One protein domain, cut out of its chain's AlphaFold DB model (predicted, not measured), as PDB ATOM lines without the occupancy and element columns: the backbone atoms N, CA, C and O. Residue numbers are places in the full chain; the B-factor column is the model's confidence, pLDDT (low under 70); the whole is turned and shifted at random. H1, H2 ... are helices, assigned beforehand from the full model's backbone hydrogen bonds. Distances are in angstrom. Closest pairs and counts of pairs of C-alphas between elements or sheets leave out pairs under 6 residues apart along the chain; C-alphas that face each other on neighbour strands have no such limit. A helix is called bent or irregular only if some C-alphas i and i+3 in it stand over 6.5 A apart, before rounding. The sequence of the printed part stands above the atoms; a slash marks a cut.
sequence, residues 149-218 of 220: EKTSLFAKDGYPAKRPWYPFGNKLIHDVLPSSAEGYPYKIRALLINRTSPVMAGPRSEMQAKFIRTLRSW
ATOM      1  N   GLU A 149     -45.455  14.208  98.862       96.81
ATOM      2  CA  GLU A 149     -45.530  15.510  98.195       96.81
ATOM      3  C   GLU A 149     -46.554  16.453  98.831       96.81
ATOM      4  O   GLU A 149     -46.518  17.660  98.617       96.81
ATOM      5  N   LYS A 150     -47.465  15.910  99.646       96.00
ATOM      6  CA  LYS A 150     -48.470  16.675 100.392       96.00
ATOM      7  C   LYS A 150     -48.034  17.001 101.823       96.00
ATOM      8  O   LYS A 150     -48.871  17.371 102.642       96.00
ATOM      9  N   THR A 151     -46.757  16.823 102.159       96.19
ATOM     10  CA  THR A 151     -46.242  17.021 103.521       96.19
ATOM     11  C   THR A 151     -45.312  18.221 103.626       96.19
ATOM     12  O   THR A 151     -44.633  18.596 102.672       96.19
ATOM     13  N   SER A 152     -45.209  18.780 104.832       95.06
ATOM     14  CA  SER A 152     -44.211  19.810 105.145       95.06
ATOM     15  C   SER A 152     -42.771  19.312 104.987       95.06
ATOM     16  O   SER A 152     -41.876  20.109 104.730       95.06
ATOM     17  N   LEU A 153     -42.540  17.997 105.099       95.62
ATOM     18  CA  LEU A 153     -41.232  17.390 104.853       95.62
ATOM     19  C   LEU A 153     -40.823  17.525 103.385       95.62
ATOM     20  O   LEU A 153     -39.681  17.878 103.125       95.62
ATOM     21  N   PHE A 154     -41.747  17.316 102.443       97.31
ATOM     22  CA  PHE A 154     -41.467  17.533 101.023       97.31
ATOM     23  C   PHE A 154     -41.255  19.012 100.700       97.31
ATOM     24  O   PHE A 154     -40.293  19.344 100.018       97.31
ATOM     25  N   ALA A 155     -42.099  19.900 101.234       97.12
ATOM     26  CA  ALA A 155     -41.935  21.342 101.033       97.12
ATOM     27  C   ALA A 155     -40.561  21.854 101.506       97.12
ATOM     28  O   ALA A 155     -40.045  22.822 100.959       97.12
ATOM     29  N   LYS A 156     -39.975  21.198 102.515       95.88
ATOM     30  CA  LYS A 156     -38.661  21.530 103.065       95.88
ATOM     31  C   LYS A 156     -37.502  20.848 102.330       95.88
ATOM     32  O   LYS A 156     -36.536  21.516 101.984       95.88
ATOM     33  N   ASP A 157     -37.569  19.527 102.165       95.81
ATOM     34  CA  ASP A 157     -36.420  18.700 101.771       95.81
ATOM     35  C   ASP A 157     -36.494  18.239 100.296       95.81
ATOM     36  O   ASP A 157     -35.499  17.769  99.751       95.81
ATOM     37  N   GLY A 158     -37.652  18.352  99.633       96.75
ATOM     38  CA  GLY A 158     -37.853  17.875  98.264       96.75
ATOM     39  C   GLY A 158     -37.616  16.369  98.102       96.75
ATOM     40  O   GLY A 158     -37.827  15.574  99.024       96.75
ATOM     41  N   TYR A 159     -37.204  15.964  96.900       96.81
ATOM     42  CA  TYR A 159     -36.747  14.603  96.612       96.81
ATOM     43  C   TYR A 159     -35.215  14.490  96.718       96.81
ATOM     44  O   TYR A 159     -34.526  15.439  96.348       96.81
ATOM     45  N   PRO A 160     -34.669  13.324  97.129       95.69
ATOM     46  CA  PRO A 160     -35.368  12.100  97.538       95.69
ATOM     47  C   PRO A 160     -35.873  12.138  98.994       95.69
ATOM     48  O   PRO A 160     -35.270  12.751  99.870       95.69
ATOM     49  N   ALA A 161     -36.958  11.410  99.281       95.62
ATOM     50  CA  ALA A 161     -37.393  11.186 100.661       95.62
ATOM     51  C   ALA A 161     -36.363  10.335 101.430       95.62
ATOM     52  O   ALA A 161     -35.819   9.374 100.891       95.62
ATOM     53  N   LYS A 162     -36.158  10.627 102.723       93.56
ATOM     54  CA  LYS A 162     -35.173   9.924 103.576       93.56
ATOM     55  C   LYS A 162     -35.497   8.445 103.813       93.56
ATOM     56  O   LYS A 162     -34.599   7.643 104.038       93.56
ATOM     57  N   ARG A 163     -36.782   8.084 103.783       94.00
ATOM     58  CA  ARG A 163     -37.280   6.702 103.857       94.00
ATOM     59  C   ARG A 163     -38.464   6.528 102.909       94.00
ATOM     60  O   ARG A 163     -39.123   7.522 102.599       94.00
ATOM     61  N   PRO A 164     -38.795   5.287 102.512       93.19
ATOM     62  CA  PRO A 164     -39.980   5.018 101.712       93.19
ATOM     63  C   PRO A 164     -41.272   5.509 102.373       93.19
ATOM     64  O   PRO A 164     -41.456   5.416 103.595       93.19
ATOM     65  N   TRP A 165     -42.174   5.998 101.527       94.88
ATOM     66  CA  TRP A 165     -43.539   6.380 101.871       94.88
ATOM     67  C   TRP A 165     -44.514   5.381 101.266       94.88
ATOM     68  O   TRP A 165     -44.291   4.865 100.172       94.88
ATOM     69  N   TYR A 166     -45.607   5.111 101.979       93.00
ATOM     70  CA  TYR A 166     -46.550   4.060 101.606       93.00
ATOM     71  C   TYR A 166     -47.969   4.630 101.488       93.00
ATOM     72  O   TYR A 166     -48.811   4.355 102.348       93.00
ATOM     73  N   PRO A 167     -48.280   5.406 100.432       92.19
ATOM     74  CA  PRO A 167     -49.577   6.078 100.297       92.19
ATOM     75  C   PRO A 167     -50.761   5.102 100.270       92.19
ATOM     76  O   PRO A 167     -51.853   5.449 100.708       92.19
ATOM     77  N   PHE A 168     -50.536   3.859  99.840       89.56
ATOM     78  CA  PHE A 168     -51.543   2.789  99.841       89.56
ATOM     79  C   PHE A 168     -51.315   1.734 100.932       89.56
ATOM     80  O   PHE A 168     -52.139   0.842 101.122       89.56
ATOM     81  N   GLY A 169     -50.193   1.817 101.654       86.44
ATOM     82  CA  GLY A 169     -49.849   0.867 102.703       86.44
ATOM     83  C   GLY A 169     -50.683   1.065 103.963       86.44
ATOM     84  O   GLY A 169     -51.255   2.126 104.217       86.44
ATOM     85  N   ASN A 170     -50.738   0.031 104.794       85.38
ATOM     86  CA  ASN A 170     -51.385   0.087 106.098       85.38
ATOM     87  C   ASN A 170     -50.727  -0.930 107.043       85.38
ATOM     88  O   ASN A 170     -50.134  -1.901 106.583       85.38
ATOM     89  N   LYS A 171     -50.859  -0.732 108.361       84.44
ATOM     90  CA  LYS A 171     -50.424  -1.695 109.396       84.44
ATOM     91  C   LYS A 171     -48.954  -2.149 109.267       84.44
ATOM     92  O   LYS A 171     -48.633  -3.320 109.451       84.44
ATOM     93  N   LEU A 172     -48.045  -1.214 108.988       89.81
ATOM     94  CA  LEU A 172     -46.606  -1.467 108.801       89.81
ATOM     95  C   LEU A 172     -45.859  -1.645 110.137       89.81
ATOM     96  O   LEU A 172     -44.935  -0.901 110.449       89.81
ATOM     97  N   ILE A 173     -46.270  -2.614 110.960       89.56
ATOM     98  CA  ILE A 173     -45.747  -2.788 112.330       89.56
ATOM     99  C   ILE A 173     -44.219  -2.937 112.386       89.56
ATOM    100  O   ILE A 173     -43.582  -2.402 113.288       89.56
ATOM    101  N   HIS A 174     -43.626  -3.605 111.392       88.75
ATOM    102  CA  HIS A 174     -42.185  -3.842 111.306       88.75
ATOM    103  C   HIS A 174     -41.364  -2.552 111.149       88.75
ATOM    104  O   HIS A 174     -40.182  -2.548 111.483       88.75
ATOM    105  N   ASP A 175     -41.984  -1.471 110.667       91.81
ATOM    106  CA  ASP A 175     -41.324  -0.199 110.367       91.81
ATOM    107  C   ASP A 175     -41.494   0.849 111.483       91.81
ATOM    108  O   ASP A 175     -40.825   1.879 111.462       91.81
ATOM    109  N   VAL A 176     -42.333   0.593 112.499       93.25
ATOM    110  CA  VAL A 176     -42.587   1.539 113.609       93.25
ATOM    111  C   VAL A 176     -41.304   1.854 114.383       93.25
ATOM    112  O   VAL A 176     -40.924   3.017 114.519       93.25
ATOM    113  N   LEU A 177     -40.631   0.815 114.883       93.00
ATOM    114  CA  LEU A 177     -39.430   0.951 115.707       93.00
ATOM    115  C   LEU A 177     -38.217   1.471 114.912       93.00
ATOM    116  O   LEU A 177     -37.599   2.425 115.387       93.00
ATOM    117  N   PRO A 178     -37.905   0.956 113.703       92.19
ATOM    118  CA  PRO A 178     -36.860   1.537 112.856       92.19
ATOM    119  C   PRO A 178     -37.095   3.018 112.531       92.19
ATOM    120  O   PRO A 178     -36.186   3.832 112.675       92.19
ATOM    121  N   SER A 179     -38.325   3.390 112.158       93.81
ATOM    122  CA  SER A 179     -38.659   4.783 111.828       93.81
ATOM    123  C   SER A 179     -38.492   5.712 113.024       93.81
ATOM    124  O   SER A 179     -37.950   6.810 112.893       93.81
ATOM    125  N   SER A 180     -38.902   5.252 114.208       93.38
ATOM    126  CA  SER A 180     -38.689   6.001 115.439       93.38
ATOM    127  C   SER A 180     -37.213   6.109 115.816       93.38
ATOM    128  O   SER A 180     -36.812   7.138 116.347       93.38
ATOM    129  N   ALA A 181     -36.405   5.069 115.601       91.62
ATOM    130  CA  ALA A 181     -34.987   5.097 115.954       91.62
ATOM    131  C   ALA A 181     -34.224   6.150 115.137       91.62
ATOM    132  O   ALA A 181     -33.407   6.890 115.687       91.62
ATOM    133  N   GLU A 182     -34.553   6.266 113.851       92.00
ATOM    134  CA  GLU A 182     -34.016   7.296 112.954       92.00
ATOM    135  C   GLU A 182     -34.671   8.668 113.164       92.00
ATOM    136  O   GLU A 182     -34.129   9.691 112.753       92.00
ATOM    137  N   GLY A 183     -35.827   8.714 113.830       93.56
ATOM    138  CA  GLY A 183     -36.568   9.946 114.063       93.56
ATOM    139  C   GLY A 183     -37.175  10.533 112.792       93.56
ATOM    140  O   GLY A 183     -37.324  11.749 112.708       93.56
ATOM    141  N   TYR A 184     -37.533   9.692 111.816       94.62
ATOM    142  CA  TYR A 184     -38.169  10.119 110.572       94.62
ATOM    143  C   TYR A 184     -39.548   9.458 110.412       94.62
ATOM    144  O   TYR A 184     -39.622   8.248 110.184       94.62
ATOM    145  N   PRO A 185     -40.657  10.219 110.489       95.00
ATOM    146  CA  PRO A 185     -40.732  11.683 110.553       95.00
ATOM    147  C   PRO A 185     -40.432  12.285 111.940       95.00
ATOM    148  O   PRO A 185     -40.160  13.478 112.027       95.00
ATOM    149  N   TYR A 186     -40.496  11.492 113.011       94.25
ATOM    150  CA  TYR A 186     -40.171  11.898 114.384       94.25
ATOM    151  C   TYR A 186     -39.883  10.665 115.256       94.25
ATOM    152  O   TYR A 186     -40.154   9.531 114.857       94.25
ATOM    153  N   LYS A 187     -39.348  10.884 116.464       92.88
ATOM    154  CA  LYS A 187     -39.141   9.835 117.478       92.88
ATOM    155  C   LYS A 187     -40.398   9.654 118.326       92.88
ATOM    156  O   LYS A 187     -40.979  10.641 118.777       92.88
ATOM    157  N   ILE A 188     -40.806   8.412 118.575       91.75
ATOM    158  CA  ILE A 188     -41.874   8.115 119.535       91.75
ATOM    159  C   ILE A 188     -41.315   8.175 120.959       91.75
ATOM    160  O   ILE A 188     -40.160   7.828 121.195       91.75
ATOM    161  N   ARG A 189     -42.151   8.599 121.910       89.75
ATOM    162  CA  ARG A 189     -41.812   8.643 123.345       89.75
ATOM    163  C   ARG A 189     -42.519   7.571 124.169       89.75
ATOM    164  O   ARG A 189     -42.120   7.289 125.288       89.75
ATOM    165  N   ALA A 190     -43.567   6.975 123.615       89.56
ATOM    166  CA  ALA A 190     -44.335   5.921 124.251       89.56
ATOM    167  C   ALA A 190     -44.680   4.848 123.217       89.56
ATOM    168  O   ALA A 190     -44.918   5.151 122.045       89.56
ATOM    169  N   LEU A 191     -44.716   3.597 123.668       90.44
ATOM    170  CA  LEU A 191     -45.089   2.445 122.862       90.44
ATOM    171  C   LEU A 191     -46.078   1.591 123.655       90.44
ATOM    172  O   LEU A 191     -45.731   1.035 124.693       90.44
ATOM    173  N   LEU A 192     -47.304   1.480 123.147       90.19
ATOM    174  CA  LEU A 192     -48.335   0.607 123.701       90.19
ATOM    175  C   LEU A 192     -48.383  -0.679 122.875       90.19
ATOM    176  O   LEU A 192     -48.596  -0.637 121.663       90.19
ATOM    177  N   ILE A 193     -48.175  -1.820 123.528       89.56
ATOM    178  CA  ILE A 193     -48.187  -3.138 122.891       89.56
ATOM    179  C   ILE A 193     -49.314  -3.956 123.510       89.56
ATOM    180  O   ILE A 193     -49.360  -4.144 124.721       89.56
ATOM    181  N   ASN A 194     -50.206  -4.468 122.667       90.69
ATOM    182  CA  ASN A 194     -51.307  -5.324 123.084       90.69
ATOM    183  C   ASN A 194     -51.260  -6.640 122.296       90.69
ATOM    184  O   ASN A 194     -51.261  -6.617 121.064       90.69
ATOM    185  N   ARG A 195     -51.200  -7.778 123.007       90.62
ATOM    186  CA  ARG A 195     -51.303  -9.151 122.463       90.62
ATOM    187  C   ARG A 195     -50.388  -9.444 121.260       90.62
ATOM    188  O   ARG A 195     -50.732 -10.240 120.392       90.62
ATOM    189  N   THR A 196     -49.210  -8.826 121.212       89.50
ATOM    190  CA  THR A 196     -48.186  -9.075 120.190       89.50
ATOM    191  C   THR A 196     -46.789  -8.841 120.760       89.50
ATOM    192  O   THR A 196     -46.639  -8.166 121.774       89.50
ATOM    193  N   SER A 197     -45.761  -9.388 120.115       90.75
ATOM    194  CA  SER A 197     -44.360  -9.135 120.455       90.75
ATOM    195  C   SER A 197     -43.580  -8.810 119.181       90.75
ATOM    196  O   SER A 197     -43.359  -9.711 118.370       90.75
ATOM    197  N   PRO A 198     -43.128  -7.555 118.986       88.62
ATOM    198  CA  PRO A 198     -42.286  -7.190 117.844       88.62
ATOM    199  C   PRO A 198     -40.975  -7.979 117.794       88.62
ATOM    200  O   PRO A 198     -40.453  -8.221 116.712       88.62
ATOM    201  N   VAL A 199     -40.467  -8.407 118.954       91.25
ATOM    202  CA  VAL A 199     -39.242  -9.208 119.057       91.25
ATOM    203  C   VAL A 199     -39.479 -10.638 118.573       91.25
ATOM    204  O   VAL A 199     -38.633 -11.181 117.880       91.25
ATOM    205  N   MET A 200     -40.627 -11.245 118.878       90.81
ATOM    206  CA  MET A 200     -40.893 -12.635 118.474       90.81
ATOM    207  C   MET A 200     -41.515 -12.755 117.079       90.81
ATOM    208  O   MET A 200     -41.290 -13.744 116.394       90.81
ATOM    209  N   ALA A 201     -42.325 -11.778 116.665       89.38
ATOM    210  CA  ALA A 201     -43.136 -11.862 115.448       89.38
ATOM    211  C   ALA A 201     -42.653 -10.951 114.307       89.38
ATOM    212  O   ALA A 201     -43.127 -11.079 113.176       89.38
ATOM    213  N   GLY A 202     -41.770  -9.993 114.599       86.69
ATOM    214  CA  GLY A 202     -41.236  -9.065 113.610       86.69
ATOM    215  C   GLY A 202     -40.008  -9.631 112.895       86.69
ATOM    216  O   GLY A 202     -39.219 -10.344 113.511       86.69
ATOM    217  N   PRO A 203     -39.789  -9.289 111.613       87.81
ATOM    218  CA  PRO A 203     -38.504  -9.544 110.977       87.81
ATOM    219  C   PRO A 203     -37.403  -8.743 111.689       87.81
ATOM    220  O   PRO A 203     -37.653  -7.636 112.186       87.81
ATOM    221  N   ARG A 204     -36.178  -9.283 111.681       91.69
ATOM    222  CA  ARG A 204     -35.006  -8.680 112.340       91.69
ATOM    223  C   ARG A 204     -35.233  -8.434 113.835       91.69
ATOM    224  O   ARG A 204     -35.048  -7.324 114.341       91.69
ATOM    225  N   SER A 205     -35.690  -9.472 114.532       91.38
ATOM    226  CA  SER A 205     -35.984  -9.506 115.969       91.38
ATOM    227  C   SER A 205     -34.906  -8.861 116.844       91.38
ATOM    228  O   SER A 205     -35.223  -8.142 117.795       91.38
ATOM    229  N   GLU A 206     -33.636  -9.067 116.501       92.75
ATOM    230  CA  GLU A 206     -32.472  -8.492 117.171       92.75
ATOM    231  C   GLU A 206     -32.469  -6.957 117.111       92.75
ATOM    232  O   GLU A 206     -32.216  -6.280 118.112       92.75
ATOM    233  N   MET A 207     -32.838  -6.397 115.957       92.25
ATOM    234  CA  MET A 207     -32.954  -4.955 115.762       92.25
ATOM    235  C   MET A 207     -34.180  -4.405 116.483       92.25
ATOM    236  O   MET A 207     -34.084  -3.371 117.142       92.25
ATOM    237  N   GLN A 208     -35.312  -5.114 116.424       92.50
ATOM    238  CA  GLN A 208     -36.522  -4.729 117.160       92.50
ATOM    239  C   GLN A 208     -36.234  -4.645 118.669       92.50
ATOM    240  O   GLN A 208     -36.578  -3.653 119.314       92.50
ATOM    241  N   ALA A 209     -35.522  -5.632 119.227       92.06
ATOM    242  CA  ALA A 209     -35.105  -5.632 120.628       92.06
ATOM    243  C   ALA A 209     -34.170  -4.456 120.960       92.06
ATOM    244  O   ALA A 209     -34.344  -3.801 121.992       92.06
ATOM    245  N   LYS A 210     -33.208  -4.148 120.077       91.75
ATOM    246  CA  LYS A 210     -32.312  -2.994 120.233       91.75
ATOM    247  C   LYS A 210     -33.093  -1.680 120.295       91.75
ATOM    248  O   LYS A 210     -32.861  -0.892 121.207       91.75
ATOM    249  N   PHE A 211     -34.040  -1.462 119.384       90.94
ATOM    250  CA  PHE A 211     -34.838  -0.233 119.350       90.94
ATOM    251  C   PHE A 211     -35.763  -0.085 120.563       90.94
ATOM    252  O   PHE A 211     -35.932   1.016 121.075       90.94
ATOM    253  N   ILE A 212     -36.314  -1.181 121.088       88.94
ATOM    254  CA  ILE A 212     -37.102  -1.130 122.329       88.94
ATOM    255  C   ILE A 212     -36.226  -0.728 123.524       88.94
ATOM    256  O   ILE A 212     -36.665   0.043 124.376       88.94
ATOM    257  N   ARG A 213     -34.984  -1.222 123.598       85.94
ATOM    258  CA  ARG A 213     -34.054  -0.838 124.673       85.94
ATOM    259  C   ARG A 213     -33.668   0.629 124.583       85.94
ATOM    260  O   ARG A 213     -33.670   1.297 125.612       85.94
ATOM    261  N   THR A 214     -33.393   1.136 123.380       77.00
ATOM    262  CA  THR A 214     -33.066   2.555 123.228       77.00
ATOM    263  C   THR A 214     -34.241   3.427 123.639       77.00
ATOM    264  O   THR A 214     -33.988   4.423 124.292       77.00
ATOM    265  N   LEU A 215     -35.504   3.041 123.387       74.81
ATOM    266  CA  LEU A 215     -36.683   3.779 123.879       74.81
ATOM    267  C   LEU A 215     -36.673   4.031 125.400       74.81
ATOM    268  O   LEU A 215     -37.191   5.054 125.833       74.81
ATOM    269  N   ARG A 216     -36.052   3.157 126.206       60.84
ATOM    270  CA  ARG A 216     -35.942   3.329 127.667       60.84
ATOM    271  C   ARG A 216     -34.855   4.312 128.102       60.84
ATOM    272  O   ARG A 216     -34.941   4.823 129.208       60.84
ATOM    273  N   SER A 217     -33.841   4.552 127.272       56.75
ATOM    274  CA  SER A 217     -32.730   5.457 127.595       56.75
ATOM    275  C   SER A 217     -32.984   6.909 127.176       56.75
ATOM    276  O   SER A 217     -32.130   7.761 127.408       56.75
ATOM    277  N   TRP A 218     -34.124   7.210 126.542       54.69
ATOM    278  CA  TRP A 218     -34.552   8.594 126.317       54.69
ATOM    279  C   TRP A 218     -35.185   9.091 127.617       54.69
ATOM    280  O   TRP A 218     -36.400   9.018 127.787       54.69
TER     281      TRP A 218
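AT A GLANCE: This is residues 149 to 218 of the 220 residues of the protein "Tetrathionate reductase subunit A" of Bacillus boroniphilus JCM 21738 (UniProt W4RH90). Two helices, H2 and H4, cross in contact, with the very short H3 packed on the beginning of H4, while H1 sits off by itself at the opposite end of the longest axis. Long loops join H1 to H2 and H2 to H3, and in the first of them residues 164 to 172 stick out. The printed part has 70 residues with four named helices, H1, H2, H3 and H4 along the chain, and no named strand; the class is all helix, though under half of the residues, 32, are in named elements. It is only just loose, close to compact, with a radius of gyration of the C-alphas of 13.6 A and spans of 37 by 28 by 19 A.

IN THESE COORDINATES: H1, residues 152 to 157, begins at C-alpha 152 at (-44.211, 19.810, 105.145) and is 8.6 A long. H2, residues 173 to 182, is 15.5 A long and irregular: C-alphas 174 and 177 are 7.1 A apart. H3, residues 198 to 201, measures 5.3 A. H4, residues 205 to 216, is 17.4 A long and ends at C-alpha 216 at (-35.942, 3.329, 127.667).

HOW THE PARTS SIT: H1 is apart from H2, H3 and H4. H2 and H4 touch, their closest C-alphas those of Leu 177 and Phe 211, 6.0 A apart, at a steep tilt of 52 degrees, the same way. H2 and H3 are close but not clearly touching; their closest C-alphas, of His 174 and Pro 198, are 7.3 A apart. H3 touches H4 at residues 205 to 209 alone, the closest C-alphas being those of Val 199 and Ser 205, 4.5 A apart. Every O i to N i+4 pair is within hydrogen-bond range in H1, against 4 of 6 in H2 and 7 of 8 in H4; H3 is too short for such a pair.

THE WHOLE: The C-alphas farthest apart, of Gly 158 and Arg 195, are 38.7 A apart. The printed part has no cut. The links H1 to H2 and H2 to H3 are long, with 15 residues each, and H3 to H4 is tight. Mean pLDDT of the printed part is 90.1; residues 216 to 218, of which 216 belongs to H4, are under 70.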